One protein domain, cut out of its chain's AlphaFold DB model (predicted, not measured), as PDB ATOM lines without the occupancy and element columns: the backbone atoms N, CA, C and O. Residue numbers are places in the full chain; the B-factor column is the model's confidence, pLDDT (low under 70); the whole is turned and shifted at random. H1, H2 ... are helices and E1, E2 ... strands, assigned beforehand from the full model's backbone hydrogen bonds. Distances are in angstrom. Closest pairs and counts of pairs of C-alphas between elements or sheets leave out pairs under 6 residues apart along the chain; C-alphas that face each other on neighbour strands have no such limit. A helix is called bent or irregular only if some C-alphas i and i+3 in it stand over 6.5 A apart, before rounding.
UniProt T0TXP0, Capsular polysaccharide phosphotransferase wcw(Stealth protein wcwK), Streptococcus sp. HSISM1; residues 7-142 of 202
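Overview. This is residues 7 to 142 of the 202 residues of the protein "Capsular polysaccharide phosphotransferase wcw(Stealth protein wcwK)" of Streptococcus sp. HSISM1 (UniProt T0TXP0). A short helix, H7, sits near the middle of a compact body, with H1, H2 and H5 packed on it from different sides. Beyond H2, the helices H3 and H4 make one end of the long axis; H6 and part of the link after it make the other, and three long unnamed stretches run between the parts. The 136 printed residues hold, along the chain, E1 and then H1 to H7, seven named helices and one named strand; the class is mostly helix, but under half of the residues are in named elements. The whole is compact, with a radius of gyration of the C-alphas of 14.7 A and spans of 41 by 32 by 27 A.

Along the chain. E1, residues 17 to 20, begins at C-alpha 17 (-43.985, 8.122, -7.312) and is 9.1 A long from first to last C-alpha. H1, residues 34 to 47, is the longest helix by residues, 20.9 A from C-alpha 34 (-18.006, 0.712, -13.363) to C-alpha 47. H2 is residues 52 to 56 and H3 residues 58 to 61. H4, residues 64 to 75, spans 15.5 A and is irregular: C-alphas 65 and 68 are 9.1 A apart. H5, residues 95 to 104, spans 14.4 A, and H6, residues 106 to 114, spans 12.3 A. H7, residues 127 to 135, spans 12.4 A and ends at C-alpha 135 (-37.836, 3.125, -17.674).

Arrangement. H7 is the hub, touching three helices. H1 touches it with residues 40 to 44 alone; the closest C-alphas, of Asn 40 and Leu 128, are 5.2 A apart. These two run the same way at a tilt of 36 degrees, only just steep. H5 touches H7 about perpendicular, at 88 degrees, with the closest C-alphas, of Thr 97 and Leu 129, 6.4 A apart. H2 touches H7, its closest C-alphas being those of Ala 53 and Glu 135, 5.2 A apart. H3 is close to H2 but not clearly touching, with the C-alphas of Leu 54 and Phe 61 closest at 6.3 A. H3 and H4 are also close but not clearly touching, at 7.0 A between the C-alphas of Phe 61 and Asn 73. H6 is close to H5 but not clearly touching, the closest C-alphas, of Trp 102 and Phe 109, being 6.3 A apart; at 72 degrees the two are only just about perpendicular. E1 pairs with no named strand, but residues 13 to 14 pair antiparallel with its residues 17 to 18, and residues 140 to 141 pair parallel with its residues 19 to 20. In H2, H5, H6 and H7 every O i to N i+4 pair is within hydrogen-bond range, in H1 9 of 10, and in H4 2 of 8, beside 8 of 9 O i to N i+3 pairs; H3 is too short for an O i to N i+4 pair.

Size, cuts and confidence. The two C-alphas farthest apart, of Phe 59 and Lys 116, are 41.4 A apart. The printed part has no cut. The links E1 to H1, H4 to H5 and H6 to H7 are long, with 13, 19 and 12 residues. The mean pLDDT of the printed part is 96.5, and no printed residue is under 70.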
ATOM      1  N   VAL A   7     -36.511  18.091   5.592       95.12
ATOM      2  CA  VAL A   7     -37.147  17.376   4.488       95.12
ATOM      3  C   VAL A   7     -38.577  16.983   4.833       95.12
ATOM      4  O   VAL A   7     -38.927  16.772   5.990       95.12
ATOM      5  N   LYS A   8     -39.404  16.857   3.799       95.56
ATOM      6  CA  LYS A   8     -40.759  16.307   3.861       95.56
ATOM      7  C   LYS A   8     -40.839  15.058   2.980       95.56
ATOM      8  O   LYS A   8     -40.062  14.955   2.031       95.56
ATOM      9  N   PRO A   9     -41.797  14.145   3.209       95.25
ATOM     10  CA  PRO A   9     -42.031  13.013   2.307       95.25
ATOM     11  C   PRO A   9     -42.129  13.427   0.825       95.25
ATOM     12  O   PRO A   9     -41.524  12.784  -0.033       95.25
ATOM     13  N   ASP A  10     -42.758  14.574   0.546       95.81
ATOM     14  CA  ASP A  10     -42.943  15.134  -0.802       95.81
ATOM     15  C   ASP A  10     -41.654  15.595  -1.510       95.81
ATOM     16  O   ASP A  10     -41.613  15.796  -2.735       95.81
ATOM     17  N   ASP A  11     -40.563  15.750  -0.753       95.75
ATOM     18  CA  ASP A  11     -39.235  15.967  -1.323       95.75
ATOM     19  C   ASP A  11     -38.700  14.702  -2.017       95.75
ATOM     20  O   ASP A  11     -37.875  14.800  -2.926       95.75
ATOM     21  N   PHE A  12     -39.203  13.524  -1.635       97.12
ATOM     22  CA  PHE A  12     -38.771  12.219  -2.136       97.12
ATOM     23  C   PHE A  12     -39.831  11.518  -2.988       97.12
ATOM     24  O   PHE A  12     -39.464  10.843  -3.949       97.12
ATOM     25  N   PHE A  13     -41.119  11.684  -2.678       97.81
ATOM     26  CA  PHE A  13     -42.227  11.009  -3.360       97.81
ATOM     27  C   PHE A  13     -43.383  11.965  -3.646       97.81
ATOM     28  O   PHE A  13     -43.796  12.693  -2.766       97.81
ATOM     29  N   VAL A  14     -43.962  11.942  -4.843       96.75
ATOM     30  CA  VAL A  14     -45.174  12.716  -5.171       96.75
ATOM     31  C   VAL A  14     -46.202  11.762  -5.750       96.75
ATOM     32  O   VAL A  14     -45.900  11.054  -6.709       96.75
ATOM     33  N   ASN A  15     -47.401  11.723  -5.163       95.19
ATOM     34  CA  ASN A  15     -48.479  10.800  -5.549       95.19
ATOM     35  C   ASN A  15     -48.003   9.336  -5.598       95.19
ATOM     36  O   ASN A  15     -48.260   8.604  -6.550       95.19
ATOM     37  N   GLY A  16     -47.215   8.936  -4.597       95.38
ATOM     38  CA  GLY A  16     -46.628   7.600  -4.515       95.38
ATOM     39  C   GLY A  16     -45.497   7.327  -5.508       95.38
ATOM     40  O   GLY A  16     -44.971   6.222  -5.486       95.38
ATOM     41  N   GLN A  17     -45.088   8.281  -6.356       97.56
ATOM     42  CA  GLN A  17     -43.985   8.122  -7.312       97.56
ATOM     43  C   GLN A  17     -42.680   8.734  -6.786       97.56
ATOM     44  O   GLN A  17     -42.699   9.879  -6.334       97.56
ATOM     45  N   PRO A  18     -41.535   8.034  -6.873       98.06
ATOM     46  CA  PRO A  18     -40.245   8.563  -6.452       98.06
ATOM     47  C   PRO A  18     -39.825   9.751  -7.317       98.06
ATOM     48  O   PRO A  18     -40.074   9.801  -8.526       98.06
ATOM     49  N   ARG A  19     -39.127  10.703  -6.705       97.62
ATOM     50  CA  ARG A  19     -38.528  11.839  -7.400       97.62
ATOM     51  C   ARG A  19     -37.104  11.503  -7.814       97.62
ATOM     52  O   ARG A  19     -36.216  11.423  -6.970       97.62
ATOM     53  N   LEU A  20     -36.871  11.355  -9.115       97.88
ATOM     54  CA  LEU A  20     -35.597  10.887  -9.672       97.88
ATOM     55  C   LEU A  20     -35.043  11.848 -10.729       97.88
ATOM     56  O   LEU A  20     -35.770  12.658 -11.306       97.88
ATOM     57  N   LEU A  21     -33.735  11.760 -10.973       97.69
ATOM     58  CA  LEU A  21     -33.083  12.406 -12.110       97.69
ATOM     59  C   LEU A  21     -33.050  11.416 -13.276       97.69
ATOM     60  O   LEU A  21     -32.204  10.528 -13.308       97.69
ATOM     61  N   ALA A  22     -33.951  11.574 -14.243       97.88
ATOM     62  CA  ALA A  22     -33.918  10.793 -15.479       97.88
ATOM     63  C   ALA A  22     -32.899  11.386 -16.459       97.88
ATOM     64  O   ALA A  22     -33.261  11.992 -17.468       97.88
ATOM     65  N   VAL A  23     -31.618  11.275 -16.105       98.19
ATOM     66  CA  VAL A  23     -30.480  11.782 -16.876       98.19
ATOM     67  C   VAL A  23     -29.626  10.600 -17.315       98.19
ATOM     68  O   VAL A  23     -29.026   9.944 -16.467       98.19
ATOM     69  N   TYR A  24     -29.558  10.341 -18.616       98.00
ATOM     70  CA  TYR A  24     -28.684   9.322 -19.181       98.00
ATOM     71  C   TYR A  24     -27.215   9.669 -18.963       98.00
ATOM     72  O   TYR A  24     -26.814  10.836 -18.942       98.00
ATOM     73  N   GLU A  25     -26.408   8.625 -18.853       96.69
ATOM     74  CA  GLU A  25     -24.960   8.706 -18.756       96.69
ATOM     75  C   GLU A  25     -24.343   7.648 -19.668       96.69
ATOM     76  O   GLU A  25     -24.874   6.541 -19.783       96.69
ATOM     77  N   ALA A  26     -23.234   7.983 -20.323       95.31
ATOM     78  CA  ALA A  26     -22.414   6.985 -20.994       95.31
ATOM     79  C   ALA A  26     -21.526   6.305 -19.947       95.31
ATOM     80  O   ALA A  26     -20.814   6.985 -19.206       95.31
ATOM     81  N   LEU A  27     -21.561   4.974 -19.869       94.19
ATOM     82  CA  LEU A  27     -20.684   4.250 -18.955       94.19
ATOM     83  C   LEU A  27     -19.224   4.389 -19.389       94.19
ATOM     84  O   LEU A  27     -18.855   4.036 -20.506       94.19
ATOM     85  N   VAL A  28     -18.397   4.887 -18.470       93.94
ATOM     86  CA  VAL A  28     -16.951   5.034 -18.646       93.94
ATOM     87  C   VAL A  28     -16.242   4.052 -17.704       93.94
ATOM     88  O   VAL A  28     -16.555   4.030 -16.506       93.94
ATOM     89  N   PRO A  29     -15.292   3.234 -18.192       93.38
ATOM     90  CA  PRO A  29     -14.596   2.228 -17.389       93.38
ATOM     91  C   PRO A  29     -13.450   2.849 -16.571       93.38
ATOM     92  O   PRO A  29     -12.281   2.563 -16.798       93.38
ATOM     93  N   TRP A  30     -13.774   3.730 -15.624       90.62
ATOM     94  CA  TRP A  30     -12.783   4.400 -14.769       90.62
ATOM     95  C   TRP A  30     -12.335   3.553 -13.567       90.62
ATOM     96  O   TRP A  30     -11.327   3.863 -12.940       90.62
ATOM     97  N   SER A  31     -13.067   2.491 -13.224       91.94
ATOM     98  CA  SER A  31     -12.651   1.499 -12.225       91.94
ATOM     99  C   SER A  31     -13.387   0.173 -12.421       91.94
ATOM    100  O   SER A  31     -14.377   0.104 -13.154       91.94
ATOM    101  N   SER A  32     -12.974  -0.871 -11.695       93.12
ATOM    102  CA  SER A  32     -13.732  -2.129 -11.606       93.12
ATOM    103  C   SER A  32     -15.177  -1.912 -11.152       93.12
ATOM    104  O   SER A  32     -16.062  -2.654 -11.566       93.12
ATOM    105  N   PHE A  33     -15.448  -0.866 -10.362       92.81
ATOM    106  CA  PHE A  33     -16.802  -0.542  -9.918       92.81
ATOM    107  C   PHE A  33     -17.729  -0.150 -11.075       92.81
ATOM    108  O   PHE A  33     -18.924  -0.431 -11.005       92.81
ATOM    109  N   SER A  34     -17.203   0.411 -12.171       94.75
ATOM    110  CA  SER A  34     -18.006   0.712 -13.363       94.75
ATOM    111  C   SER A  34     -18.694  -0.527 -13.948       94.75
ATOM    112  O   SER A  34     -19.760  -0.392 -14.547       94.75
ATOM    113  N   LYS A  35     -18.140  -1.732 -13.740       96.62
ATOM    114  CA  LYS A  35     -18.762  -2.991 -14.177       96.62
ATOM    115  C   LYS A  35     -20.102  -3.254 -13.483       96.62
ATOM    116  O   LYS A  35     -21.041  -3.686 -14.127       96.62
ATOM    117  N   VAL A  36     -20.252  -2.868 -12.218       97.06
ATOM    118  CA  VAL A  36     -21.522  -3.018 -11.477       97.06
ATOM    119  C   VAL A  36     -22.627  -2.175 -12.119       97.06
ATOM    120  O   VAL A  36     -23.780  -2.591 -12.212       97.06
ATOM    121  N   TYR A  37     -22.287  -0.977 -12.603       97.19
ATOM    122  CA  TYR A  37     -23.239  -0.164 -13.357       97.19
ATOM    123  C   TYR A  37     -23.573  -0.776 -14.716       97.19
ATOM    124  O   TYR A  37     -24.719  -0.680 -15.147       97.19
ATOM    125  N   PHE A  38     -22.603  -1.418 -15.370       97.25
ATOM    126  CA  PHE A  38     -22.848  -2.174 -16.593       97.25
ATOM    127  C   PHE A  38     -23.815  -3.340 -16.347       97.25
ATOM    128  O   PHE A  38     -24.822  -3.417 -17.044       97.25
ATOM    129  N   ASN A  39     -23.602  -4.143 -15.300       98.00
ATOM    130  CA  ASN A  39     -24.485  -5.256 -14.922       98.00
ATOM    131  C   ASN A  39     -25.926  -4.771 -14.680       98.00
ATOM    132  O   ASN A  39     -26.888  -5.362 -15.167       98.00
ATOM    133  N   ASN A  40     -26.098  -3.631 -13.997       98.06
ATOM    134  CA  ASN A  40     -27.419  -3.011 -13.843       98.06
ATOM    135  C   ASN A  40     -28.060  -2.661 -15.199       98.06
ATOM    136  O   ASN A  40     -29.256  -2.870 -15.397       98.06
ATOM    137  N   VAL A  41     -27.292  -2.076 -16.124       97.12
ATOM    138  CA  VAL A  41     -27.798  -1.694 -17.451       97.12
ATOM    139  C   VAL A  41     -28.121  -2.927 -18.291       97.12
ATOM    140  O   VAL A  41     -29.114  -2.902 -19.011       97.12
ATOM    141  N   GLU A  42     -27.356  -4.008 -18.168       96.94
ATOM    142  CA  GLU A  42     -27.629  -5.279 -18.839       96.94
ATOM    143  C   GLU A  42     -28.974  -5.869 -18.399       96.94
ATOM    144  O   GLU A  42     -29.813  -6.188 -19.245       96.94
ATOM    145  N   VAL A  43     -29.236  -5.928 -17.086       97.69
ATOM    146  CA  VAL A  43     -30.551  -6.319 -16.550       97.69
ATOM    147  C   VAL A  43     -31.643  -5.416 -17.118       97.69
ATOM    148  O   VAL A  43     -32.624  -5.893 -17.677       97.69
ATOM    149  N   LEU A  44     -31.459  -4.099 -17.042       97.00
ATOM    150  CA  LEU A  44     -32.440  -3.135 -17.530       97.00
ATOM    151  C   LEU A  44     -32.728  -3.297 -19.034       97.00
ATOM    152  O   LEU A  44     -33.874  -3.174 -19.466       97.00
ATOM    153  N   TYR A  45     -31.704  -3.592 -19.838       95.31
ATOM    154  CA  TYR A  45     -31.819  -3.724 -21.287       95.31
ATOM    155  C   TYR A  45     -32.677  -4.922 -21.709       95.31
ATOM    156  O   TYR A  45     -33.401  -4.817 -22.703       95.31
ATOM    157  N   ARG A  46     -32.666  -6.013 -20.926       95.75
ATOM    158  CA  ARG A  46     -33.530  -7.190 -21.140       95.75
ATOM    159  C   ARG A  46     -35.022  -6.845 -21.098       95.75
ATOM    160  O   ARG A  46     -35.807  -7.468 -21.806       95.75
ATOM    161  N   HIS A  47     -35.399  -5.804 -20.351       96.75
ATOM    162  CA  HIS A  47     -36.795  -5.381 -20.169       96.75
ATOM    163  C   HIS A  47     -37.159  -4.092 -20.929       96.75
ATOM    164  O   HIS A  47     -38.318  -3.893 -21.292       96.75
ATOM    165  N   PHE A  48     -36.186  -3.214 -21.223       95.56
ATOM    166  CA  PHE A  48     -36.436  -1.864 -21.760       95.56
ATOM    167  C   PHE A  48     -35.558  -1.473 -22.964       95.56
ATOM    168  O   PHE A  48     -35.013  -0.376 -23.037       95.56
ATOM    169  N   SER A  49     -35.463  -2.299 -24.000       85.62
ATOM    170  CA  SER A  49     -34.517  -2.085 -25.117       85.62
ATOM    171  C   SER A  49     -34.717  -0.829 -26.001       85.62
ATOM    172  O   SER A  49     -33.920  -0.579 -26.910       85.62
ATOM    173  N   ASN A  50     -35.768  -0.021 -25.799       89.69
ATOM    174  CA  ASN A  50     -36.215   0.992 -26.774       89.69
ATOM    175  C   ASN A  50     -36.551   2.387 -26.209       89.69
ATOM    176  O   ASN A  50     -37.195   3.170 -26.922       89.69
ATOM    177  N   LYS A  51     -36.134   2.714 -24.973       94.00
ATOM    178  CA  LYS A  51     -36.423   4.006 -24.303       94.00
ATOM    179  C   LYS A  51     -37.912   4.380 -24.362       94.00
ATOM    180  O   LYS A  51     -38.286   5.512 -24.684       94.00
ATOM    181  N   LYS A  52     -38.792   3.401 -24.122       96.25
ATOM    182  CA  LYS A  52     -40.250   3.565 -24.254       96.25
ATOM    183  C   LYS A  52     -40.769   4.665 -23.322       96.25
ATOM    184  O   LYS A  52     -41.548   5.501 -23.775       96.25
ATOM    185  N   ALA A  53     -40.282   4.719 -22.080       97.38
ATOM    186  CA  ALA A  53     -40.654   5.760 -21.123       97.38
ATOM    187  C   ALA A  53     -40.338   7.172 -21.630       97.38
ATOM    188  O   ALA A  53     -41.183   8.060 -21.531       97.38
ATOM    189  N   LEU A  54     -39.164   7.379 -22.237       97.38
ATOM    190  CA  LEU A  54     -38.814   8.679 -22.813       97.38
ATOM    191  C   LEU A  54     -39.762   9.071 -23.941       97.38
ATOM    192  O   LEU A  54     -40.227  10.206 -23.968       97.38
ATOM    193  N   LYS A  55     -40.081   8.141 -24.848       96.00
ATOM    194  CA  LYS A  55     -41.008   8.403 -25.961       96.00
ATOM    195  C   LYS A  55     -42.417   8.742 -25.467       96.00
ATOM    196  O   LYS A  55     -43.071   9.606 -26.037       96.00
ATOM    197  N   GLN A  56     -42.871   8.086 -24.401       97.75
ATOM    198  CA  GLN A  56     -44.189   8.314 -23.803       97.75
ATOM    199  C   GLN A  56     -44.250   9.563 -22.919       97.75
ATOM    200  O   GLN A  56     -45.328  10.091 -22.661       97.75
ATOM    201  N   SER A  57     -43.122  10.023 -22.379       97.81
ATOM    202  CA  SER A  57     -43.082  11.137 -21.425       97.81
ATOM    203  C   SER A  57     -41.825  11.996 -21.599       97.81
ATOM    204  O   SER A  57     -41.045  12.148 -20.653       97.81
ATOM    205  N   PRO A  58     -41.621  12.621 -22.776       97.75
ATOM    206  CA  PRO A  58     -40.380  13.329 -23.098       97.75
ATOM    207  C   PRO A  58     -40.081  14.471 -22.120       97.75
ATOM    208  O   PRO A  58     -38.938  14.649 -21.710       97.75
ATOM    209  N   PHE A  59     -41.102  15.187 -21.642       98.06
ATOM    210  CA  PHE A  59     -40.940  16.288 -20.683       98.06
ATOM    211  C   PHE A  59     -40.434  15.855 -19.295       98.06
ATOM    212  O   PHE A  59     -39.954  16.691 -18.520       98.06
ATOM    213  N   LYS A  60     -40.497  14.555 -18.963       98.25
ATOM    214  CA  LYS A  60     -39.846  14.022 -17.758       98.25
ATOM    215  C   LYS A  60     -38.338  13.837 -17.943       98.25
ATOM    216  O   LYS A  60     -37.602  13.940 -16.967       98.25
ATOM    217  N   PHE A  61     -37.869  13.597 -19.166       98.38
ATOM    218  CA  PHE A  61     -36.449  13.412 -19.481       98.38
ATOM    219  C   PHE A  61     -35.790  14.743 -19.874       98.38
ATOM    220  O   PHE A  61     -34.695  15.059 -19.420       98.38
ATOM    221  N   PHE A  62     -36.473  15.596 -20.633       98.12
ATOM    222  CA  PHE A  62     -35.991  16.931 -21.003       98.12
ATOM    223  C   PHE A  62     -36.514  17.993 -20.028       98.12
ATOM    224  O   PHE A  62     -37.234  18.915 -20.402       98.12
ATOM    225  N   ASN A  63     -36.189  17.831 -18.740       98.12
ATOM    226  CA  ASN A  63     -36.732  18.666 -17.672       98.12
ATOM    227  C   ASN A  63     -35.729  19.713 -17.167       98.12
ATOM    228  O   ASN A  63     -34.634  19.375 -16.713       98.12
ATOM    229  N   PHE A  64     -36.126  20.989 -17.135       97.44
ATOM    230  CA  PHE A  64     -35.269  22.093 -16.682       97.44
ATOM    231  C   PHE A  64     -34.749  21.930 -15.240       97.44
ATOM    232  O   PHE A  64     -33.697  22.473 -14.899       97.44
ATOM    233  N   LYS A  65     -35.435  21.151 -14.386       97.12
ATOM    234  CA  LYS A  65     -34.993  20.868 -13.007       97.12
ATOM    235  C   LYS A  65     -33.642  20.144 -12.947       97.12
ATOM    236  O   LYS A  65     -32.961  20.223 -11.917       97.12
ATOM    237  N   TYR A  66     -33.230  19.485 -14.032       98.00
ATOM    238  CA  TYR A  66     -31.922  18.837 -14.157       98.00
ATOM    239  C   TYR A  66     -30.799  19.841 -14.497       98.00
ATOM    240  O   TYR A  66     -29.614  19.526 -14.372       98.00
ATOM    241  N   GLY A  67     -31.138  21.082 -14.870       97.12
ATOM    242  CA  GLY A  67     -30.191  22.108 -15.310       97.12
ATOM    243  C   GLY A  67     -29.362  21.645 -16.511       97.12
ATOM    244  O   GLY A  67     -29.872  20.960 -17.391       97.12
ATOM    245  N   GLN A  68     -28.063  21.956 -16.525       97.06
ATOM    246  CA  GLN A  68     -27.159  21.570 -17.623       97.06
ATOM    247  C   GLN A  68     -27.067  20.054 -17.883       97.06
ATOM    248  O   GLN A  68     -26.615  19.648 -18.946       97.06
ATOM    249  N   LEU A  69     -27.509  19.206 -16.944       97.62
ATOM    250  CA  LEU A  69     -27.521  17.756 -17.145       97.62
ATOM    251  C   LEU A  69     -28.508  17.319 -18.239       97.62
ATOM    252  O   LEU A  69     -28.313  16.256 -18.818       97.62
ATOM    253  N   VAL A  70     -29.506  18.145 -18.591       97.88
ATOM    254  CA  VAL A  70     -30.391  17.885 -19.745       97.88
ATOM    255  C   VAL A  70     -29.596  17.706 -21.040       97.88
ATOM    256  O   VAL A  70     -30.000  16.919 -21.892       97.88
ATOM    257  N   LEU A  71     -28.443  18.371 -21.178       97.88
ATOM    258  CA  LEU A  71     -27.591  18.232 -22.360       97.88
ATOM    259  C   LEU A  71     -27.139  16.782 -22.569       97.88
ATOM    260  O   LEU A  71     -27.058  16.341 -23.710       97.88
ATOM    261  N   LYS A  72     -26.937  16.005 -21.495       97.75
ATOM    262  CA  LYS A  72     -26.617  14.574 -21.610       97.75
ATOM    263  C   LYS A  72     -27.748  13.789 -22.261       97.75
ATOM    264  O   LYS A  72     -27.482  12.921 -23.079       97.75
ATOM    265  N   ASN A  73     -29.001  14.125 -21.955       97.88
ATOM    266  CA  ASN A  73     -30.157  13.474 -22.569       97.88
ATOM    267  C   ASN A  73     -30.292  13.810 -24.047       97.88
ATOM    268  O   ASN A  73     -30.673  12.937 -24.816       97.88
ATOM    269  N   ILE A  74     -29.982  15.051 -24.432       97.44
ATOM    270  CA  ILE A  74     -29.977  15.480 -25.836       97.44
ATOM    271  C   ILE A  74     -28.883  14.738 -26.592       97.44
ATOM    272  O   ILE A  74     -29.163  14.127 -27.618       97.44
ATOM    273  N   LEU A  75     -27.662  14.748 -26.052       97.38
ATOM    274  CA  LEU A  75     -26.533  14.049 -26.647       97.38
ATOM    275  C   LEU A  75     -26.849  12.565 -26.758       97.38
ATOM    276  O   LEU A  75     -26.852  12.053 -27.853       97.38
ATOM    277  N   LEU A  76     -27.242  11.886 -25.684       96.94
ATOM    278  CA  LEU A  76     -27.469  10.440 -25.693       96.94
ATOM    279  C   LEU A  76     -28.819  10.016 -26.295       96.94
ATOM    280  O   LEU A  76     -29.146   8.830 -26.265       96.94
ATOM    281  N   PHE A  77     -29.619  10.937 -26.845       95.50
ATOM    282  CA  PHE A  77     -30.950  10.632 -27.376       95.50
ATOM    283  C   PHE A  77     -30.940   9.543 -28.469       95.50
ATOM    284  O   PHE A  77     -31.727   8.603 -28.329       95.50
ATOM    285  N   PRO A  78     -30.039   9.576 -29.479       94.81
ATOM    286  CA  PRO A  78     -29.969   8.544 -30.523       94.81
ATOM    287  C   PRO A  78     -29.573   7.146 -30.029       94.81
ATOM    288  O   PRO A  78     -29.871   6.149 -30.683       94.81
ATOM    289  N   TRP A  79     -28.888   7.055 -28.887       94.75
ATOM    290  CA  TRP A  79     -28.402   5.786 -28.359       94.75
ATOM    291  C   TRP A  79     -29.522   4.981 -27.696       94.75
ATOM    292  O   TRP A  79     -30.590   5.492 -27.348       94.75
ATOM    293  N   LYS A  80     -29.252   3.698 -27.448       93.75
ATOM    294  CA  LYS A  80     -30.036   2.883 -26.513       93.75
ATOM    295  C   LYS A  80     -29.834   3.359 -25.068       93.75
ATOM    296  O   LYS A  80     -29.220   4.399 -24.833       93.75
ATOM    297  N   ILE A  81     -30.419   2.670 -24.090       94.88
ATOM    298  CA  ILE A  81     -30.156   2.989 -22.683       94.88
ATOM    299  C   ILE A  81     -28.686   2.683 -22.401       94.88
ATOM    300  O   ILE A  81     -28.262   1.540 -22.521       94.88
ATOM    301  N   THR A  82     -27.913   3.716 -22.076       93.88
ATOM    302  CA  THR A  82     -26.466   3.608 -21.846       93.88
ATOM    303  C   THR A  82     -26.101   3.547 -20.369       93.88
ATOM    304  O   THR A  82     -24.947   3.292 -20.059       93.88
ATOM    305  N   GLY A  83     -27.056   3.805 -19.474       95.81
ATOM    306  CA  GLY A  83     -26.817   4.070 -18.059       95.81
ATOM    307  C   GLY A  83     -27.404   5.411 -17.637       95.81
ATOM    308  O   GLY A  83     -28.023   6.119 -18.434       95.81
ATOM    309  N   TYR A  84     -27.218   5.751 -16.366       97.38
ATOM    310  CA  TYR A  84     -27.829   6.917 -15.738       97.38
ATOM    311  C   TYR A  84     -26.847   7.640 -14.823       97.38
ATOM    312  O   TYR A  84     -25.998   7.030 -14.173       97.38
ATOM    313  N   TYR A  85     -26.995   8.960 -14.760       96.56
ATOM    314  CA  TYR A  85     -26.220   9.816 -13.878       96.56
ATOM    315  C   TYR A  85     -26.594   9.542 -12.419       96.56
ATOM    316  O   TYR A  85     -27.703   9.848 -11.972       96.56
ATOM    317  N   ASN A  86     -25.639   9.011 -11.658       94.00
ATOM    318  CA  ASN A  86     -25.792   8.779 -10.228       94.00
ATOM    319  C   ASN A  86     -25.194   9.950  -9.450       94.00
ATOM    320  O   ASN A  86     -23.988  10.184  -9.467       94.00
ATOM    321  N   GLN A  87     -26.033  10.672  -8.710       91.75
ATOM    322  CA  GLN A  87     -25.591  11.823  -7.920       91.75
ATOM    323  C   GLN A  87     -24.791  11.437  -6.655       91.75
ATOM    324  O   GLN A  87     -24.277  12.317  -5.965       91.75
ATOM    325  N   HIS A  88     -24.674  10.138  -6.350       92.50
ATOM    326  CA  HIS A  88     -24.080   9.619  -5.112       92.50
ATOM    327  C   HIS A  88     -24.724  10.221  -3.850       92.50
ATOM    328  O   HIS A  88     -24.053  10.622  -2.906       92.50
ATOM    329  N   THR A  89     -26.055  10.294  -3.845       92.69
ATOM    330  CA  THR A  89     -26.898  10.747  -2.724       92.69
ATOM    331  C   THR A  89     -27.986   9.705  -2.448       92.69
ATOM    332  O   THR A  89     -28.183   8.831  -3.297       92.69
ATOM    333  N   PRO A  90     -28.723   9.785  -1.320       90.75
ATOM    334  CA  PRO A  90     -29.870   8.912  -1.091       90.75
ATOM    335  C   PRO A  90     -30.859   8.984  -2.257       90.75
ATOM    336  O   PRO A  90     -31.120  10.071  -2.784       90.75
ATOM    337  N   VAL A  91     -31.403   7.835  -2.652       91.81
ATOM    338  CA  VAL A  91     -32.342   7.715  -3.770       91.81
ATOM    339  C   VAL A  91     -33.674   7.125  -3.296       91.81
ATOM    340  O   VAL A  91     -33.673   6.103  -2.608       91.81
ATOM    341  N   PRO A  92     -34.822   7.742  -3.634       95.38
ATOM    342  CA  PRO A  92     -36.127   7.201  -3.277       95.38
ATOM    343  C   PRO A  92     -36.458   5.969  -4.125       95.38
ATOM    344  O   PRO A  92     -36.443   6.009  -5.358       95.38
ATOM    345  N   ILE A  93     -36.771   4.862  -3.456       95.31
ATOM    346  CA  ILE A  93     -37.085   3.574  -4.077       95.31
ATOM    347  C   ILE A  93     -38.368   3.023  -3.458       95.31
ATOM    348  O   ILE A  93     -38.544   3.067  -2.239       95.31
ATOM    349  N   LYS A  94     -39.264   2.478  -4.287       97.50
ATOM    350  CA  LYS A  94     -40.431   1.738  -3.802       97.50
ATOM    351  C   LYS A  94     -40.055   0.304  -3.447       97.50
ATOM    352  O   LYS A  94     -39.412  -0.395  -4.230       97.50
ATOM    353  N   LYS A  95     -40.574  -0.180  -2.316       97.19
ATOM    354  CA  LYS A  95     -40.505  -1.606  -1.955       97.19
ATOM    355  C   LYS A  95     -41.156  -2.495  -3.019       97.19
ATOM    356  O   LYS A  95     -40.631  -3.558  -3.311       97.19
ATOM    357  N   SER A  96     -42.244  -2.034  -3.644       98.00
ATOM    358  CA  SER A  96     -42.909  -2.757  -4.736       98.00
ATOM    359  C   SER A  96     -41.999  -2.964  -5.949       98.00
ATOM    360  O   SER A  96     -42.051  -4.025  -6.557       98.00
ATOM    361  N   THR A  97     -41.132  -1.995  -6.272       98.06
ATOM    362  CA  THR A  97     -40.126  -2.147  -7.334       98.06
ATOM    363  C   THR A  97     -39.120  -3.228  -6.966       98.06
ATOM    364  O   THR A  97     -38.844  -4.091  -7.785       98.06
ATOM    365  N   LEU A  98     -38.604  -3.225  -5.732       97.81
ATOM    366  CA  LEU A  98     -37.678  -4.266  -5.281       97.81
ATOM    367  C   LEU A  98     -38.314  -5.659  -5.344       97.81
ATOM    368  O   LEU A  98     -37.704  -6.561  -5.897       97.81
ATOM    369  N   ILE A  99     -39.538  -5.816  -4.831       98.44
ATOM    370  CA  ILE A  99     -40.269  -7.093  -4.867       98.44
ATOM    371  C   ILE A  99     -40.473  -7.556  -6.312       98.44
ATOM    372  O   ILE A  99     -40.241  -8.716  -6.629       98.44
ATOM    373  N   HIS A 100     -40.880  -6.646  -7.199       98.31
ATOM    374  CA  HIS A 100     -41.068  -6.979  -8.603       98.31
ATOM    375  C   HIS A 100     -39.768  -7.464  -9.250       98.31
ATOM    376  O   HIS A 100     -39.771  -8.525  -9.865       98.31
ATOM    377  N   LEU A 101     -38.664  -6.729  -9.068       97.88
ATOM    378  CA  LEU A 101     -37.366  -7.083  -9.647       97.88
ATOM    379  C   LEU A 101     -36.808  -8.374  -9.063       97.88
ATOM    380  O   LEU A 101     -36.286  -9.183  -9.816       97.88
ATOM    381  N   TRP A 102     -36.970  -8.589  -7.758       97.88
ATOM    382  CA  TRP A 102     -36.610  -9.853  -7.127       97.88
ATOM    383  C   TRP A 102     -37.326 -11.025  -7.798       97.88
ATOM    384  O   TRP A 102     -36.705 -12.039  -8.062       97.88
ATOM    385  N   ASN A 103     -38.609 -10.878  -8.132       98.12
ATOM    386  CA  ASN A 103     -39.376 -11.960  -8.748       98.12
ATOM    387  C   ASN A 103     -39.034 -12.188 -10.229       98.12
ATOM    388  O   ASN A 103     -39.133 -13.316 -10.698       98.12
ATOM    389  N   VAL A 104     -38.687 -11.139 -10.989       98.06
ATOM    390  CA  VAL A 104     -38.386 -11.278 -12.431       98.06
ATOM    391  C   VAL A 104     -36.910 -11.551 -12.731       98.06
ATOM    392  O   VAL A 104     -36.584 -11.972 -13.835       98.06
ATOM    393  N   GLU A 105     -36.022 -11.297 -11.771       97.94
ATOM    394  CA  GLU A 105     -34.563 -11.411 -11.892       97.94
ATOM    395  C   GLU A 105     -33.968 -12.110 -10.654       97.94
ATOM    396  O   GLU A 105     -32.900 -11.741 -10.165       97.94
ATOM    397  N   GLU A 106     -34.673 -13.105 -10.103       98.06
ATOM    398  CA  GLU A 106     -34.330 -13.739  -8.820       98.06
ATOM    399  C   GLU A 106     -32.880 -14.223  -8.769       98.06
ATOM    400  O   GLU A 106     -32.163 -13.918  -7.814       98.06
ATOM    401  N   ASP A 107     -32.421 -14.902  -9.821       97.94
ATOM    402  CA  ASP A 107     -31.092 -15.509  -9.874       97.94
ATOM    403  C   ASP A 107     -29.971 -14.501  -9.587       97.94
ATOM    404  O   ASP A 107     -29.101 -14.766  -8.753       97.94
ATOM    405  N   ILE A 108     -30.008 -13.312 -10.204       97.62
ATOM    406  CA  ILE A 108     -28.959 -12.297 -10.020       97.62
ATOM    407  C   ILE A 108     -29.047 -11.620  -8.646       97.62
ATOM    408  O   ILE A 108     -28.016 -11.276  -8.060       97.62
ATOM    409  N   PHE A 109     -30.250 -11.478  -8.076       97.94
ATOM    410  CA  PHE A 109     -30.437 -10.978  -6.710       97.94
ATOM    411  C   PHE A 109     -29.946 -11.987  -5.661       97.94
ATOM    412  O   PHE A 109     -29.231 -11.620  -4.721       97.94
ATOM    413  N   VAL A 110     -30.273 -13.268  -5.835       98.00
ATOM    414  CA  VAL A 110     -29.807 -14.366  -4.979       98.00
ATOM    415  C   VAL A 110     -28.292 -14.522  -5.085       98.00
ATOM    416  O   VAL A 110     -27.622 -14.676  -4.067       98.00
ATOM    417  N   GLN A 111     -27.725 -14.446  -6.289       97.50
ATOM    418  CA  GLN A 111     -26.278 -14.489  -6.486       97.50
ATOM    419  C   GLN A 111     -25.585 -13.316  -5.786       97.50
ATOM    420  O   GLN A 111     -24.718 -13.538  -4.944       97.50
ATOM    421  N   THR A 112     -26.021 -12.082  -6.065       97.62
ATOM    422  CA  THR A 112     -25.443 -10.866  -5.466       97.62
ATOM    423  C   THR A 112     -25.505 -10.909  -3.935       97.62
ATOM    424  O   THR A 112     -24.555 -10.525  -3.259       97.62
ATOM    425  N   SER A 113     -26.605 -11.407  -3.357       96.75
ATOM    426  CA  SER A 113     -26.781 -11.474  -1.897       96.75
ATOM    427  C   SER A 113     -25.964 -12.573  -1.202       96.75
ATOM    428  O   SER A 113     -25.745 -12.485   0.006       96.75
ATOM    429  N   LYS A 114     -25.478 -13.585  -1.935       97.19
ATOM    430  CA  LYS A 114     -24.592 -14.634  -1.396       97.19
ATOM    431  C   LYS A 114     -23.137 -14.180  -1.271       97.19
ATOM    432  O   LYS A 114     -22.367 -14.791  -0.526       97.19
ATOM    433  N   HIS A 115     -22.738 -13.137  -1.993       97.12
ATOM    434  CA  HIS A 115     -21.363 -12.663  -1.992       97.12
ATOM    435  C   HIS A 115     -21.035 -11.866  -0.721       97.12
ATOM    436  O   HIS A 115     -21.662 -10.859  -0.404       97.12
ATOM    437  N   LYS A 116     -20.003 -12.310   0.012       96.19
ATOM    438  CA  LYS A 116     -19.487 -11.593   1.197       96.19
ATOM    439  C   LYS A 116     -18.767 -10.297   0.820       96.19
ATOM    440  O   LYS A 116     -18.860  -9.302   1.530       96.19
ATOM    441  N   PHE A 117     -18.036 -10.339  -0.290       96.12
ATOM    442  CA  PHE A 117     -17.370  -9.197  -0.905       96.12
ATOM    443  C   PHE A 117     -17.895  -9.044  -2.320       96.12
ATOM    444  O   PHE A 117     -18.200 -10.042  -2.963       96.12
ATOM    445  N   ARG A 118     -17.965  -7.806  -2.798       94.62
ATOM    446  CA  ARG A 118     -18.538  -7.500  -4.105       94.62
ATOM    447  C   ARG A 118     -17.807  -8.229  -5.236       94.62
ATOM    448  O   ARG A 118     -16.607  -8.017  -5.412       94.62
ATOM    449  N   ASP A 119     -18.547  -8.979  -6.045       97.19
ATOM    450  CA  ASP A 119     -18.084  -9.479  -7.336       97.19
ATOM    451  C   ASP A 119     -18.431  -8.466  -8.431       97.19
ATOM    452  O   ASP A 119     -19.575  -8.310  -8.851       97.19
ATOM    453  N   TYR A 120     -17.417  -7.761  -8.927       96.88
ATOM    454  CA  TYR A 120     -17.599  -6.745  -9.959       96.88
ATOM    455  C   TYR A 120     -18.111  -7.292 -11.297       96.88
ATOM    456  O   TYR A 120     -18.602  -6.507 -12.103       96.88
ATOM    457  N   ASN A 121     -17.976  -8.591 -11.572       95.44
ATOM    458  CA  ASN A 121     -18.383  -9.165 -12.854       95.44
ATOM    459  C   ASN A 121     -19.858  -9.571 -12.879       95.44
ATOM    460  O   ASN A 121     -20.423  -9.652 -13.961       95.44
ATOM    461  N   THR A 122     -20.476  -9.808 -11.720       95.75
ATOM    462  CA  THR A 122     -21.852 -10.326 -11.650       95.75
ATOM    463  C   THR A 122     -22.779  -9.474 -10.800       95.75
ATOM    464  O   THR A 122     -23.980  -9.450 -11.051       95.75
ATOM    465  N   ASP A 123     -22.253  -8.768  -9.797       98.25
ATOM    466  CA  ASP A 123     -23.107  -8.087  -8.834       98.25
ATOM    467  C   ASP A 123     -23.833  -6.901  -9.457       98.25
ATOM    468  O   ASP A 123     -23.263  -6.095 -10.203       98.25
ATOM    469  N   ILE A 124     -25.091  -6.768  -9.054       98.06
ATOM    470  CA  ILE A 124     -25.916  -5.582  -9.266       98.06
ATOM    471  C   ILE A 124     -25.920  -4.705  -8.014       98.06
ATOM    472  O   ILE A 124     -25.434  -5.077  -6.944       98.06
ATOM    473  N   ASN A 125     -26.485  -3.504  -8.118       96.56
ATOM    474  CA  ASN A 125     -26.706  -2.659  -6.948       96.56
ATOM    475  C   ASN A 125     -28.060  -1.941  -6.977       96.56
ATOM    476  O   ASN A 125     -28.807  -1.974  -7.954       96.56
ATOM    477  N   HIS A 126     -28.357  -1.238  -5.884       95.31
ATOM    478  CA  HIS A 126     -29.625  -0.544  -5.673       95.31
ATOM    479  C   HIS A 126     -29.996   0.485  -6.760       95.31
ATOM    480  O   HIS A 126     -31.179   0.789  -6.908       95.31
ATOM    481  N   TYR A 127     -29.043   1.006  -7.547       97.56
ATOM    482  CA  TYR A 127     -29.365   1.924  -8.643       97.56
ATOM    483  C   TYR A 127     -30.194   1.263  -9.745       97.56
ATOM    484  O   TYR A 127     -30.974   1.961 -10.394       97.56
ATOM    485  N   LEU A 128     -30.116  -0.064  -9.906       98.19
ATOM    486  CA  LEU A 128     -30.994  -0.812 -10.806       98.19
ATOM    487  C   LEU A 128     -32.477  -0.503 -10.535       98.19
ATOM    488  O   LEU A 128     -33.247  -0.290 -11.469       98.19
ATOM    489  N   LEU A 129     -32.862  -0.382  -9.261       98.19
ATOM    490  CA  LEU A 129     -34.232  -0.060  -8.850       98.19
ATOM    491  C   LEU A 129     -34.632   1.357  -9.294       98.19
ATOM    492  O   LEU A 129     -35.766   1.593  -9.710       98.19
ATOM    493  N   CYS A 130     -33.702   2.315  -9.241       97.50
ATOM    494  CA  CYS A 130     -33.930   3.667  -9.747       97.50
ATOM    495  C   CYS A 130     -34.120   3.667 -11.261       97.50
ATOM    496  O   CYS A 130     -35.045   4.310 -11.755       97.50
ATOM    497  N   TYR A 131     -33.271   2.940 -11.986       98.06
ATOM    498  CA  TYR A 131     -33.321   2.889 -13.445       98.06
ATOM    499  C   TYR A 131     -34.605   2.222 -13.922       98.06
ATOM    500  O   TYR A 131     -35.250   2.728 -14.836       98.06
ATOM    501  N   TRP A 132     -35.028   1.158 -13.236       98.44
ATOM    502  CA  TRP A 132     -36.299   0.502 -13.498       98.44
ATOM    503  C   TRP A 132     -37.478   1.462 -13.358       98.44
ATOM    504  O   TRP A 132     -38.289   1.562 -14.269       98.44
ATOM    505  N   GLN A 133     -37.552   2.224 -12.261       98.38
ATOM    506  CA  GLN A 133     -38.629   3.204 -12.047       98.38
ATOM    507  C   GLN A 133     -38.637   4.305 -13.120       98.38
ATOM    508  O   GLN A 133     -39.701   4.814 -13.473       98.38
ATOM    509  N   ILE A 134     -37.470   4.670 -13.664       98.38
ATOM    510  CA  ILE A 134     -37.379   5.624 -14.775       98.38
ATOM    511  C   ILE A 134     -37.922   5.001 -16.068       98.38
ATOM    512  O   ILE A 134     -38.782   5.596 -16.722       98.38
ATOM    513  N   GLU A 135     -37.465   3.800 -16.422       97.94
ATOM    514  CA  GLU A 135     -37.836   3.125 -17.674       97.94
ATOM    515  C   GLU A 135     -39.250   2.524 -17.666       97.94
ATOM    516  O   GLU A 135     -39.859   2.357 -18.725       97.94
ATOM    517  N   SER A 136     -39.829   2.295 -16.485       97.44
ATOM    518  CA  SER A 136     -41.248   1.974 -16.302       97.44
ATOM    519  C   SER A 136     -42.140   3.222 -16.230       97.44
ATOM    520  O   SER A 136     -43.346   3.105 -16.018       97.44
ATOM    521  N   ASN A 137     -41.563   4.421 -16.393       97.62
ATOM    522  CA  ASN A 137     -42.226   5.727 -16.284       97.62
ATOM    523  C   ASN A 137     -42.894   6.002 -14.914       97.62
ATOM    524  O   ASN A 137     -43.734   6.901 -14.782       97.62
ATOM    525  N   ASP A 138     -42.489   5.269 -13.874       98.00
ATOM    526  CA  ASP A 138     -43.004   5.366 -12.510       98.00
ATOM    527  C   ASP A 138     -42.131   6.278 -11.635       98.00
ATOM    528  O   ASP A 138     -41.559   5.881 -10.620       98.00
ATOM    529  N   PHE A 139     -41.997   7.530 -12.067       98.38
ATOM    530  CA  PHE A 139     -41.227   8.550 -11.362       98.38
ATOM    531  C   PHE A 139     -41.713   9.965 -11.694       98.38
ATOM    532  O   PHE A 139     -42.400  10.199 -12.697       98.38
ATOM    533  N   GLN A 140     -41.281  10.922 -10.875       98.12
ATOM    534  CA  GLN A 140     -41.419  12.357 -11.115       98.12
ATOM    535  C   GLN A 140     -40.041  13.035 -11.209       98.12
ATOM    536  O   GLN A 140     -39.133  12.674 -10.458       98.12
ATOM    537  N   PRO A 141     -39.846  14.043 -12.081       97.62
ATOM    538  CA  PRO A 141     -38.572  14.754 -12.174       97.62
ATOM    539  C   PRO A 141     -38.166  15.442 -10.861       97.62
ATOM    540  O   PRO A 141     -38.859  16.338 -10.350       97.62
ATOM    541  N   SER A 142     -37.005  15.056 -10.332       96.44
ATOM    542  CA  SER A 142     -36.342  15.741  -9.219       96.44
ATOM    543  C   SER A 142     -35.492  16.922  -9.700       96.44
ATOM    544  O   SER A 142     -35.345  17.166 -10.897       96.44
TER     545      SER A 142